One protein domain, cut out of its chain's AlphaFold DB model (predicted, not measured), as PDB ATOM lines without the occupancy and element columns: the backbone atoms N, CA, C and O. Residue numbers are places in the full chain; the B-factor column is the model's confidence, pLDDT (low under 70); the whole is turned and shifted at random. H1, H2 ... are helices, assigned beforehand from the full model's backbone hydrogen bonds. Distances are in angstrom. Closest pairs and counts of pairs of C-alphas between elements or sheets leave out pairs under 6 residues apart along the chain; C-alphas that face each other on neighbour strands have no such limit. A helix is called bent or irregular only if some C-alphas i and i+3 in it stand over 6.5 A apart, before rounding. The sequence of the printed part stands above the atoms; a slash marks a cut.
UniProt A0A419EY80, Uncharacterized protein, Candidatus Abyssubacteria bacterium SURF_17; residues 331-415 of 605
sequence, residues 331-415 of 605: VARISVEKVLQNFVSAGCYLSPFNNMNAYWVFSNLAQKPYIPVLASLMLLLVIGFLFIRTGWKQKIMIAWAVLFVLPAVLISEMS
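Overview. This is residues 331 to 415 of the 605 residues of an uncharacterized protein of Candidatus Abyssubacteria bacterium SURF_17 (UniProt A0A419EY80). Two long helices, H3 and H4, make a helical hairpin shaped like a narrow V, meeting near their tight link, and a third helix, H1, crosses steeply between the arms at the wide end, packing on both. The shorter H2 folds back along H1 as a second hairpin, away from H4. The printed part has 85 residues with four named helices, H1 to H4 in order along the chain, and no named strand, and the class is all helix. It is compact, with a radius of gyration of the C-alphas of 13.1 A, and the C-alphas span 37 by 30 by 20 A.

Along the chain. H3, residues 370 to 389, measures 28.4 A from first to last C-alpha and begins at C-alpha 370 at (87.654, 168.103, 203.930). H4, residues 392 to 411, measures 29.1 A and ends at C-alpha 411 at (108.006, 161.472, 204.885). It has a kink of 25 degrees near residue 405 and is irregular, but only just: C-alphas 404 and 407 are 6.7 A apart. H1, residues 336 to 350, measures 21.0 A and begins at C-alpha 336 at (96.510, 160.386, 205.453). H2, residues 356 to 366, measures 14.3 A.

Arrangement. H1 and H3 are the hub, touching three other helices each. H3 and H4 touch and run opposite ways at a shallow tilt of 26 degrees; their closest C-alphas are those of Phe 387 and Lys 395, 5.4 A apart. H3 touches H4 with residues 383 to 387 alone, and H4 touches H3 with residues 394 to 398 alone. H1 touches H3 at a steep tilt of 57 degrees, running the same way. Their closest C-alphas, those of Gln 341 and Pro 372, are 5.2 A apart, and H3 touches H1 with residues 372 to 379 alone. H1 touches H4 at a steep tilt of 50 degrees, running opposite ways. The closest C-alphas here, those of Asn 342 and Val 409, are 5.2 A apart, and H4 touches H1 with residues 405 to 410 alone. H1 and H2 form a hairpin, touching at a shallow tilt of 15 degrees, with the C-alphas of Cys 348 and Tyr 359 closest at 6.3 A. H2 and H3 touch only at the corner by their link, and only just, with 3 pairs of C-alphas within 8 A; the closest are those of Ala 366 and Pro 372, 5.3 A apart. H2 and H4 are apart. In H1, H2 and H3 every O i to N i+4 pair is within hydrogen-bond range; in H4, 14 of 16 are.

Size, cuts and confidence. The two C-alphas farthest apart are those of Ala 332 and Gly 391, at 38.0 A. The printed part has no cut, and its three links between helices are tight. The mean pLDDT of the printed part is 80.2. It is under 70 at residues 331 to 332, 354 to 367, 369 and 372; H2 has a mean of 63 and H4 of 93.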
ATOM      1  N   VAL A 331     110.037 157.356 212.471       62.34
ATOM      2  CA  VAL A 331     109.212 157.619 211.290       62.34
ATOM      3  C   VAL A 331     107.989 158.333 211.836       62.34
ATOM      4  O   VAL A 331     107.155 157.716 212.506       62.34
ATOM      5  N   ALA A 332     107.934 159.650 211.632       66.94
ATOM      6  CA  ALA A 332     106.780 160.432 212.022       66.94
ATOM      7  C   ALA A 332     105.556 159.744 211.414       66.94
ATOM      8  O   ALA A 332     105.517 159.465 210.213       66.94
ATOM      9  N   ARG A 333     104.574 159.397 212.251       78.50
ATOM     10  CA  ARG A 333     103.308 158.856 211.757       78.50
ATOM     11  C   ARG A 333     102.588 159.990 211.040       78.50
ATOM     12  O   ARG A 333     101.889 160.778 211.667       78.50
ATOM     13  N   ILE A 334     102.799 160.097 209.734       83.00
ATOM     14  CA  ILE A 334     102.115 161.079 208.901       83.00
ATOM     15  C   ILE A 334     100.710 160.543 208.637       83.00
ATOM     16  O   ILE A 334     100.531 159.451 208.097       83.00
ATOM     17  N   SER A 335      99.700 161.297 209.066       89.00
ATOM     18  CA  SER A 335      98.306 160.954 208.807       89.00
ATOM     19  C   SER A 335      97.998 161.043 207.309       89.00
ATOM     20  O   SER A 335      98.610 161.824 206.578       89.00
ATOM     21  N   VAL A 336      97.001 160.285 206.842       87.12
ATOM     22  CA  VAL A 336      96.510 160.386 205.453       87.12
ATOM     23  C   VAL A 336      96.114 161.828 205.117       87.12
ATOM     24  O   VAL A 336      96.403 162.309 204.027       87.12
ATOM     25  N   GLU A 337      95.519 162.546 206.071       84.69
ATOM     26  CA  GLU A 337      95.197 163.967 205.928       84.69
ATOM     27  C   GLU A 337      96.441 164.809 205.623       84.69
ATOM     28  O   GLU A 337      96.442 165.567 204.653       84.69
ATOM     29  N   LYS A 338      97.527 164.634 206.385       85.19
ATOM     30  CA  LYS A 338      98.774 165.376 206.172       85.19
ATOM     31  C   LYS A 338      99.425 165.032 204.830       85.19
ATOM     32  O   LYS A 338      99.913 165.931 204.152       85.19
ATOM     33  N   VAL A 339      99.361 163.770 204.390       87.81
ATOM     34  CA  VAL A 339      99.791 163.364 203.036       87.81
ATOM     35  C   VAL A 339      99.011 164.131 201.960       87.81
ATOM     36  O   VAL A 339      99.604 164.661 201.021       87.81
ATOM     37  N   LEU A 340      97.688 164.243 202.096       85.38
ATOM     38  CA  LEU A 340      96.847 164.987 201.150       85.38
ATOM     39  C   LEU A 340      97.152 166.495 201.185       85.38
ATOM     40  O   LEU A 340      97.321 167.118 200.138       85.38
ATOM     41  N   GLN A 341      97.321 167.081 202.374       82.88
ATOM     42  CA  GLN A 341      97.761 168.474 202.528       82.88
ATOM     43  C   GLN A 341      99.114 168.728 201.849       82.88
ATOM     44  O   GLN A 341      99.287 169.734 201.156       82.88
ATOM     45  N   ASN A 342     100.062 167.804 201.998       87.81
ATOM     46  CA  ASN A 342     101.368 167.872 201.358       87.81
ATOM     47  C   ASN A 342     101.264 167.778 199.827       87.81
ATOM     48  O   ASN A 342     101.954 168.523 199.134       87.81
ATOM     49  N   PHE A 343     100.379 166.934 199.282       86.81
ATOM     50  CA  PHE A 343     100.117 166.873 197.836       86.81
ATOM     51  C   PHE A 343      99.563 168.189 197.286       86.81
ATOM     52  O   PHE A 343     100.036 168.675 196.257       86.81
ATOM     53  N   VAL A 344      98.587 168.787 197.973       84.38
ATOM     54  CA  VAL A 344      98.039 170.101 197.597       84.38
ATOM     55  C   VAL A 344      99.124 171.166 197.675       84.38
ATOM     56  O   VAL A 344      99.275 171.954 196.742       84.38
ATOM     57  N   SER A 345      99.922 171.150 198.744       83.31
ATOM     58  CA  SER A 345     101.052 172.062 198.924       83.31
ATOM     59  C   SER A 345     102.050 171.925 197.780       83.31
ATOM     60  O   SER A 345     102.411 172.926 197.176       83.31
ATOM     61  N   ALA A 346     102.419 170.700 197.397       87.62
ATOM     62  CA  ALA A 346     103.289 170.439 196.255       87.62
ATOM     63  C   ALA A 346     102.693 170.944 194.932       87.62
ATOM     64  O   ALA A 346     103.412 171.510 194.115       87.62
ATOM     65  N   GLY A 347     101.382 170.791 194.722       84.94
ATOM     66  CA  GLY A 347     100.686 171.345 193.558       84.94
ATOM     67  C   GLY A 347     100.706 172.875 193.529       84.94
ATOM     68  O   GLY A 347     100.964 173.468 192.483       84.94
ATOM     69  N   CYS A 348     100.504 173.518 194.683       82.25
ATOM     70  CA  CYS A 348     100.636 174.968 194.823       82.25
ATOM     71  C   CYS A 348     102.072 175.393 194.527       82.25
ATOM     72  O   CYS A 348     102.295 176.273 193.704       82.25
ATOM     73  N   TYR A 349     103.041 174.703 195.121       84.50
ATOM     74  CA  TYR A 349     104.456 174.943 194.913       84.50
ATOM     75  C   TYR A 349     104.894 174.738 193.465       84.50
ATOM     76  O   TYR A 349     105.744 175.474 192.993       84.50
ATOM     77  N   LEU A 350     104.296 173.798 192.734       86.56
ATOM     78  CA  LEU A 350     104.575 173.592 191.315       86.56
ATOM     79  C   LEU A 350     103.809 174.558 190.398       86.56
ATOM     80  O   LEU A 350     104.152 174.689 189.225       86.56
ATOM     81  N   SER A 351     102.816 175.295 190.893       83.44
ATOM     82  CA  SER A 351     102.059 176.232 190.063       83.44
ATOM     83  C   SER A 351     102.925 177.423 189.627       83.44
ATOM     84  O   SER A 351     103.436 178.146 190.478       83.44
ATOM     85  N   PRO A 352     103.028 177.729 188.319       72.19
ATOM     86  CA  PRO A 352     103.763 178.905 187.841       72.19
ATOM     87  C   PRO A 352     103.127 180.231 188.288       72.19
ATOM     88  O   PRO A 352     103.765 181.273 188.199       72.19
ATOM     89  N   PHE A 353     101.877 180.186 188.758       70.88
ATOM     90  CA  PHE A 353     101.119 181.333 189.249       70.88
ATOM     91  C   PHE A 353     101.026 181.368 190.770       70.88
ATOM     92  O   PHE A 353     100.187 182.093 191.303       70.88
ATOM     93  N   ASN A 354     101.826 180.575 191.484       65.75
ATOM     94  CA  ASN A 354     101.756 180.553 192.933       65.75
ATOM     95  C   ASN A 354     102.148 181.923 193.495       65.75
ATOM     96  O   ASN A 354     103.314 182.303 193.583       65.75
ATOM     97  N   ASN A 355     101.141 182.703 193.846       63.81
ATOM     98  CA  ASN A 355     101.302 183.793 194.778       63.81
ATOM     99  C   ASN A 355     101.263 183.120 196.151       63.81
ATOM    100  O   ASN A 355     100.339 182.351 196.384       63.81
ATOM    101  N   MET A 356     102.217 183.337 197.056       58.44
ATOM    102  CA  MET A 356     102.196 182.656 198.364       58.44
ATOM    103  C   MET A 356     100.929 182.924 199.182       58.44
ATOM    104  O   MET A 356     100.585 182.139 200.061       58.44
ATOM    105  N   ASN A 357     100.155 183.943 198.807       60.25
ATOM    106  CA  ASN A 357      98.772 184.104 199.244       60.25
ATOM    107  C   ASN A 357      97.896 182.876 198.942       60.25
ATOM    108  O   ASN A 357      97.081 182.511 199.773       60.25
ATOM    109  N   ALA A 358      98.068 182.208 197.800       61.09
ATOM    110  CA  ALA A 358      97.421 180.940 197.491       61.09
ATOM    111  C   ALA A 358      97.885 179.847 198.455       61.09
ATOM    112  O   ALA A 358      97.026 179.205 199.036       61.09
ATOM    113  N   TYR A 359      99.191 179.676 198.705       62.81
ATOM    114  CA  TYR A 359      99.661 178.727 199.726       62.81
ATOM    115  C   TYR A 359      99.055 179.020 201.101       62.81
ATOM    116  O   TYR A 359      98.611 178.090 201.751       62.81
ATOM    117  N   TRP A 360      98.965 180.286 201.516       64.00
ATOM    118  CA  TRP A 360      98.362 180.668 202.796       64.00
ATOM    119  C   TRP A 360      96.847 180.451 202.836       64.00
ATOM    120  O   TRP A 360      96.302 179.920 203.799       64.00
ATOM    121  N   VAL A 361      96.142 180.822 201.765       65.38
ATOM    122  CA  VAL A 361      94.718 180.518 201.609       65.38
ATOM    123  C   VAL A 361      94.532 179.007 201.663       65.38
ATOM    124  O   VAL A 361      93.688 178.535 202.410       65.38
ATOM    125  N   PHE A 362      95.358 178.233 200.963       63.91
ATOM    126  CA  PHE A 362      95.310 176.780 200.986       63.91
ATOM    127  C   PHE A 362      95.758 176.192 202.316       63.91
ATOM    128  O   PHE A 362      95.184 175.184 202.680       63.91
ATOM    129  N   SER A 363      96.691 176.782 203.062       62.75
ATOM    130  CA  SER A 363      97.136 176.275 204.364       62.75
ATOM    131  C   SER A 363      96.078 176.533 205.435       62.75
ATOM    132  O   SER A 363      95.748 175.628 206.194       62.75
ATOM    133  N   ASN A 364      95.438 177.704 205.418       68.75
ATOM    134  CA  ASN A 364      94.286 178.002 206.268       68.75
ATOM    135  C   ASN A 364      93.053 177.185 205.889       68.75
ATOM    136  O   ASN A 364      92.335 176.694 206.756       68.75
ATOM    137  N   LEU A 365      92.787 177.021 204.592       63.59
ATOM    138  CA  LEU A 365      91.730 176.129 204.130       63.59
ATOM    139  C   LEU A 365      92.083 174.668 204.428       63.59
ATOM    140  O   LEU A 365      91.181 173.879 204.686       63.59
ATOM    141  N   ALA A 366      93.367 174.307 204.452       58.28
ATOM    142  CA  ALA A 366      93.838 172.964 204.754       58.28
ATOM    143  C   ALA A 366      93.708 172.590 206.227       58.28
ATOM    144  O   ALA A 366      93.614 171.402 206.518       58.28
ATOM    145  N   GLN A 367      93.611 173.569 207.131       66.12
ATOM    146  CA  GLN A 367      93.191 173.317 208.512       66.12
ATOM    147  C   GLN A 367      91.753 172.775 208.590       66.12
ATOM    148  O   GLN A 367      91.362 172.220 209.613       66.12
ATOM    149  N   LYS A 368      90.949 172.906 207.521       72.94
ATOM    150  CA  LYS A 368      89.644 172.247 207.420       72.94
ATOM    151  C   LYS A 368      89.820 170.870 206.769       72.94
ATOM    152  O   LYS A 368      90.145 170.816 205.583       72.94
ATOM    153  N   PRO A 369      89.508 169.760 207.459       67.62
ATOM    154  CA  PRO A 369      89.926 168.412 207.051       67.62
ATOM    155  C   PRO A 369      89.393 167.953 205.680       67.62
ATOM    156  O   PRO A 369      90.011 167.131 205.010       67.62
ATOM    157  N   TYR A 370      88.267 168.495 205.207       72.25
ATOM    158  CA  TYR A 370      87.654 168.103 203.930       72.25
ATOM    159  C   TYR A 370      88.227 168.824 202.698       72.25
ATOM    160  O   TYR A 370      88.138 168.300 201.586       72.25
ATOM    161  N   ILE A 371      88.825 170.011 202.854       71.00
ATOM    162  CA  ILE A 371      89.306 170.801 201.709       71.00
ATOM    163  C   ILE A 371      90.571 170.196 201.080       71.00
ATOM    164  O   ILE A 371      90.589 170.058 199.855       71.00
ATOM    165  N   PRO A 372      91.594 169.756 201.845       67.56
ATOM    166  CA  PRO A 372      92.755 169.053 201.296       67.56
ATOM    167  C   PRO A 372      92.379 167.794 200.532       67.56
ATOM    168  O   PRO A 372      92.978 167.506 199.499       67.56
ATOM    169  N   VAL A 373      91.373 167.059 201.017       71.19
ATOM    170  CA  VAL A 373      90.873 165.845 200.365       71.19
ATOM    171  C   VAL A 373      90.287 166.195 199.000       71.19
ATOM    172  O   VAL A 373      90.718 165.639 197.993       71.19
ATOM    173  N   LEU A 374      89.365 167.160 198.939       72.12
ATOM    174  CA  LEU A 374      88.749 167.594 197.683       72.12
ATOM    175  C   LEU A 374      89.780 168.173 196.706       72.12
ATOM    176  O   LEU A 374      89.793 167.794 195.537       72.12
ATOM    177  N   ALA A 375      90.678 169.036 197.183       71.56
ATOM    178  CA  ALA A 375      91.732 169.625 196.363       71.56
ATOM    179  C   ALA A 375      92.713 168.562 195.837       71.56
ATOM    180  O   ALA A 375      93.080 168.599 194.663       71.56
ATOM    181  N   SER A 376      93.078 167.572 196.658       72.50
ATOM    182  CA  SER A 376      93.908 166.438 196.231       72.50
ATOM    183  C   SER A 376      93.199 165.581 195.194       72.50
ATOM    184  O   SER A 376      93.800 165.227 194.187       72.50
ATOM    185  N   LEU A 377      91.914 165.276 195.395       71.81
ATOM    186  CA  LEU A 377      91.121 164.525 194.424       71.81
ATOM    187  C   LEU A 377      91.023 165.278 193.096       71.81
ATOM    188  O   LEU A 377      91.253 164.684 192.049       71.81
ATOM    189  N   MET A 378      90.767 166.588 193.118       72.62
ATOM    190  CA  MET A 378      90.769 167.411 191.905       72.62
ATOM    191  C   MET A 378      92.139 167.419 191.224       72.62
ATOM    192  O   MET A 378      92.212 167.247 190.009       72.62
ATOM    193  N   LEU A 379      93.224 167.565 191.985       76.44
ATOM    194  CA  LEU A 379      94.583 167.520 191.450       76.44
ATOM    195  C   LEU A 379      94.886 166.158 190.812       76.44
ATOM    196  O   LEU A 379      95.386 166.108 189.691       76.44
ATOM    197  N   LEU A 380      94.526 165.058 191.474       78.19
ATOM    198  CA  LEU A 380      94.677 163.699 190.951       78.19
ATOM    199  C   LEU A 380      93.824 163.470 189.700       78.19
ATOM    200  O   LEU A 380      94.299 162.846 188.754       78.19
ATOM    201  N   LEU A 381      92.603 164.009 189.650       76.50
ATOM    202  CA  LEU A 381      91.748 163.960 188.463       76.50
ATOM    203  C   LEU A 381      92.356 164.749 187.301       76.50
ATOM    204  O   LEU A 381      92.355 164.259 186.174       76.50
ATOM    205  N   VAL A 382      92.922 165.932 187.555       78.38
ATOM    206  CA  VAL A 382      93.621 166.730 186.537       78.38
ATOM    207  C   VAL A 382      94.866 165.996 186.044       78.38
ATOM    208  O   VAL A 382      95.051 165.859 184.837       78.38
ATOM    209  N   ILE A 383      95.692 165.470 186.952       79.62
ATOM    210  CA  ILE A 383      96.878 164.679 186.608       79.62
ATOM    211  C   ILE A 383      96.471 163.448 185.795       79.62
ATOM    212  O   ILE A 383      97.055 163.201 184.743       79.62
ATOM    213  N   GLY A 384      95.445 162.712 186.226       78.50
ATOM    214  CA  GLY A 384      94.918 161.543 185.527       78.50
ATOM    215  C   GLY A 384      94.373 161.887 184.141       78.50
ATOM    216  O   GLY A 384      94.705 161.222 183.161       78.50
ATOM    217  N   PHE A 385      93.611 162.974 184.022       80.25
ATOM    218  CA  PHE A 385      93.107 163.474 182.745       80.25
ATOM    219  C   PHE A 385      94.244 163.853 181.791       80.25
ATOM    220  O   PHE A 385      94.254 163.418 180.635       80.25
ATOM    221  N   LEU A 386      95.227 164.624 182.270       78.25
ATOM    222  CA  LEU A 386      96.411 164.992 181.495       78.25
ATOM    223  C   LEU A 386      97.201 163.748 181.092       78.25
ATOM    224  O   LEU A 386      97.614 163.631 179.939       78.25
ATOM    225  N   PHE A 387      97.360 162.786 181.998       84.00
ATOM    226  CA  PHE A 387      98.037 161.533 181.705       84.00
ATOM    227  C   PHE A 387      97.313 160.778 180.589       84.00
ATOM    228  O   PHE A 387      97.952 160.370 179.632       84.00
ATOM    229  N   ILE A 388      95.985 160.660 180.619       82.81
ATOM    230  CA  ILE A 388      95.218 159.956 179.577       82.81
ATOM    231  C   ILE A 388      95.299 160.671 178.219       82.81
ATOM    232  O   ILE A 388      95.459 160.021 177.186       82.81
ATOM    233  N   ARG A 389      95.187 162.005 178.205       84.00
ATOM    234  CA  ARG A 389      95.037 162.798 176.972       84.00
ATOM    235  C   ARG A 389      96.341 163.139 176.264       84.00
ATOM    236  O   ARG A 389      96.298 163.562 175.109       84.00
ATOM    237  N   THR A 390      97.478 163.016 176.936       87.19
ATOM    238  CA  THR A 390      98.757 163.480 176.394       87.19
ATOM    239  C   THR A 390      99.597 162.353 175.793       87.19
ATOM    240  O   THR A 390      99.392 161.161 176.046       87.19
ATOM    241  N   GLY A 391     100.552 162.740 174.942       90.44
ATOM    242  CA  GLY A 391     101.532 161.818 174.376       90.44
ATOM    243  C   GLY A 391     102.439 161.226 175.455       90.44
ATOM    244  O   GLY A 391     102.566 161.758 176.559       90.44
ATOM    245  N   TRP A 392     103.107 160.116 175.138       92.88
ATOM    246  CA  TRP A 392     103.970 159.422 176.099       92.88
ATOM    247  C   TRP A 392     105.070 160.325 176.672       92.88
ATOM    248  O   TRP A 392     105.378 160.244 177.854       92.88
ATOM    249  N   LYS A 393     105.598 161.257 175.876       93.12
ATOM    250  CA  LYS A 393     106.595 162.240 176.317       93.12
ATOM    251  C   LYS A 393     106.088 163.108 177.468       93.12
ATOM    252  O   LYS A 393     106.785 163.282 178.461       93.12
ATOM    253  N   GLN A 394     104.869 163.627 177.351       93.25
ATOM    254  CA  GLN A 394     104.226 164.408 178.406       93.25
ATOM    255  C   GLN A 394     103.905 163.537 179.624       93.25
ATOM    256  O   GLN A 394     104.133 163.981 180.744       93.25
ATOM    257  N   LYS A 395     103.468 162.285 179.420       93.88
ATOM    258  CA  LYS A 395     103.286 161.315 180.514       93.88
ATOM    259  C   LYS A 395     104.569 161.119 181.324       93.88
ATOM    260  O   LYS A 395     104.492 161.088 182.546       93.88
ATOM    261  N   ILE A 396     105.739 161.061 180.677       95.44
ATOM    262  CA  ILE A 396     107.034 160.994 181.378       95.44
ATOM    263  C   ILE A 396     107.314 162.261 182.184       95.44
ATOM    264  O   ILE A 396     107.796 162.157 183.304       95.44
ATOM    265  N   MET A 397     106.985 163.446 181.670       96.12
ATOM    266  CA  MET A 397     107.170 164.700 182.416       96.12
ATOM    267  C   MET A 397     106.219 164.821 183.617       96.12
ATOM    268  O   MET A 397     106.620 165.300 184.675       96.12
ATOM    269  N   ILE A 398     104.982 164.333 183.482       93.94
ATOM    270  CA  ILE A 398     104.029 164.218 184.594       93.94
ATOM    271  C   ILE A 398     104.563 163.223 185.631       93.94
ATOM    272  O   ILE A 398     104.625 163.540 186.816       93.94
ATOM    273  N   ALA A 399     104.999 162.043 185.182       94.00
ATOM    274  CA  ALA A 399     105.570 161.025 186.053       94.00
ATOM    275  C   ALA A 399     106.822 161.530 186.778       94.00
ATOM    276  O   ALA A 399     106.968 161.269 187.962       94.00
ATOM    277  N   TRP A 400     107.680 162.300 186.102       96.94
ATOM    278  CA  TRP A 400     108.827 162.970 186.711       96.94
ATOM    279  C   TRP A 400     108.393 163.834 187.892       96.94
ATOM    280  O   TRP A 400     108.857 163.625 189.009       96.94
ATOM    281  N   ALA A 401     107.478 164.780 187.669       94.44
ATOM    282  CA  ALA A 401     107.027 165.682 188.724       94.44
ATOM    283  C   ALA A 401     106.412 164.912 189.906       94.44
ATOM    284  O   ALA A 401     106.778 165.155 191.053       94.44
ATOM    285  N   VAL A 402     105.536 163.938 189.631       93.38
ATOM    286  CA  VAL A 402     104.855 163.152 190.672       93.38
ATOM    287  C   VAL A 402     105.832 162.275 191.454       93.38
ATOM    288  O   VAL A 402     105.821 162.302 192.682       93.38
ATOM    289  N   LEU A 403     106.695 161.518 190.771       95.69
ATOM    290  CA  LEU A 403     107.616 160.582 191.420       95.69
ATOM    291  C   LEU A 403     108.654 161.295 192.289       95.69
ATOM    292  O   LEU A 403     108.996 160.770 193.341       95.69
ATOM    293  N   PHE A 404     109.135 162.477 191.891       95.88
ATOM    294  CA  PHE A 404     110.086 163.238 192.709       95.88
ATOM    295  C   PHE A 404     109.428 163.994 193.874       95.88
ATOM    296  O   PHE A 404     110.087 164.230 194.881       95.88
ATOM    297  N   VAL A 405     108.139 164.342 193.780       93.81
ATOM    298  CA  VAL A 405     107.376 164.926 194.902       93.81
ATOM    299  C   VAL A 405     106.998 163.868 195.940       93.81
ATOM    300  O   VAL A 405     106.971 164.154 197.136       93.81
ATOM    301  N   LEU A 406     106.700 162.649 195.485       93.12
ATOM    302  CA  LEU A 406     106.093 161.607 196.307       93.12
ATOM    303  C   LEU A 406     106.865 161.303 197.607       93.12
ATOM    304  O   LEU A 406     106.215 161.276 198.650       93.12
ATOM    305  N   PRO A 407     108.204 161.131 197.619       92.25
ATOM    306  CA  PRO A 407     108.929 160.882 198.862       92.25
ATOM    307  C   PRO A 407     108.722 161.993 199.891       92.25
ATOM    308  O   PRO A 407     108.345 161.698 201.019       92.25
ATOM    309  N   ALA A 408     108.885 163.262 199.496       90.50
ATOM    310  CA  ALA A 408     108.746 164.405 200.398       90.50
ATOM    311  C   ALA A 408     107.340 164.486 201.007       90.50
ATOM    312  O   ALA A 408     107.202 164.720 202.205       90.50
ATOM    313  N   VAL A 409     106.314 164.213 200.196       90.06
ATOM    314  CA  VAL A 409     104.912 164.182 200.624       90.06
ATOM    315  C   VAL A 409     104.633 163.089 201.662       90.06
ATOM    316  O   VAL A 409     103.798 163.292 202.545       90.06
ATOM    317  N   LEU A 410     105.321 161.950 201.556       89.00
ATOM    318  CA  LEU A 410     105.117 160.781 202.411       89.00
ATOM    319  C   LEU A 410     105.938 160.793 203.703       89.00
ATOM    320  O   LEU A 410     105.568 160.070 204.624       89.00
ATOM    321  N   ILE A 411     107.041 161.549 203.767       85.19
ATOM    322  CA  ILE A 411     108.006 161.472 204.885       85.19
ATOM    323  C   ILE A 411     108.168 162.772 205.673       85.19
ATOM    324  O   ILE A 411     108.693 162.743 206.782       85.19
ATOM    325  N   SER A 412     107.755 163.914 205.118       85.19
ATOM    326  CA  SER A 412     108.035 165.228 205.705       85.19
ATOM    327  C   SER A 412     106.925 166.231 205.420       85.19
ATOM    328  O   SER A 412     106.053 165.997 204.587       85.19
ATOM    329  N   GLU A 413     106.950 167.375 206.094       85.25
ATOM    330  CA  GLU A 413     106.118 168.504 205.688       85.25
ATOM    331  C   GLU A 413     106.630 169.094 204.375       85.25
ATOM    332  O   GLU A 413     107.831 169.312 204.204       85.25
ATOM    333  N   MET A 414     105.721 169.359 203.436       87.25
ATOM    334  CA  MET A 414     106.118 169.869 202.131       87.25
ATOM    335  C   MET A 414     106.681 171.294 202.248       87.25
ATOM    336  O   MET A 414     105.964 172.251 202.541       87.25
ATOM    337  N   SER A 415     107.970 171.431 201.953       85.88
ATOM    338  CA  SER A 415     108.702 172.692 201.838       85.88
ATOM    339  C   SER A 415     109.021 173.009 200.368       85.88
ATOM    340  O   SER A 415     109.239 172.077 199.583       85.88
TER     341      SER A 415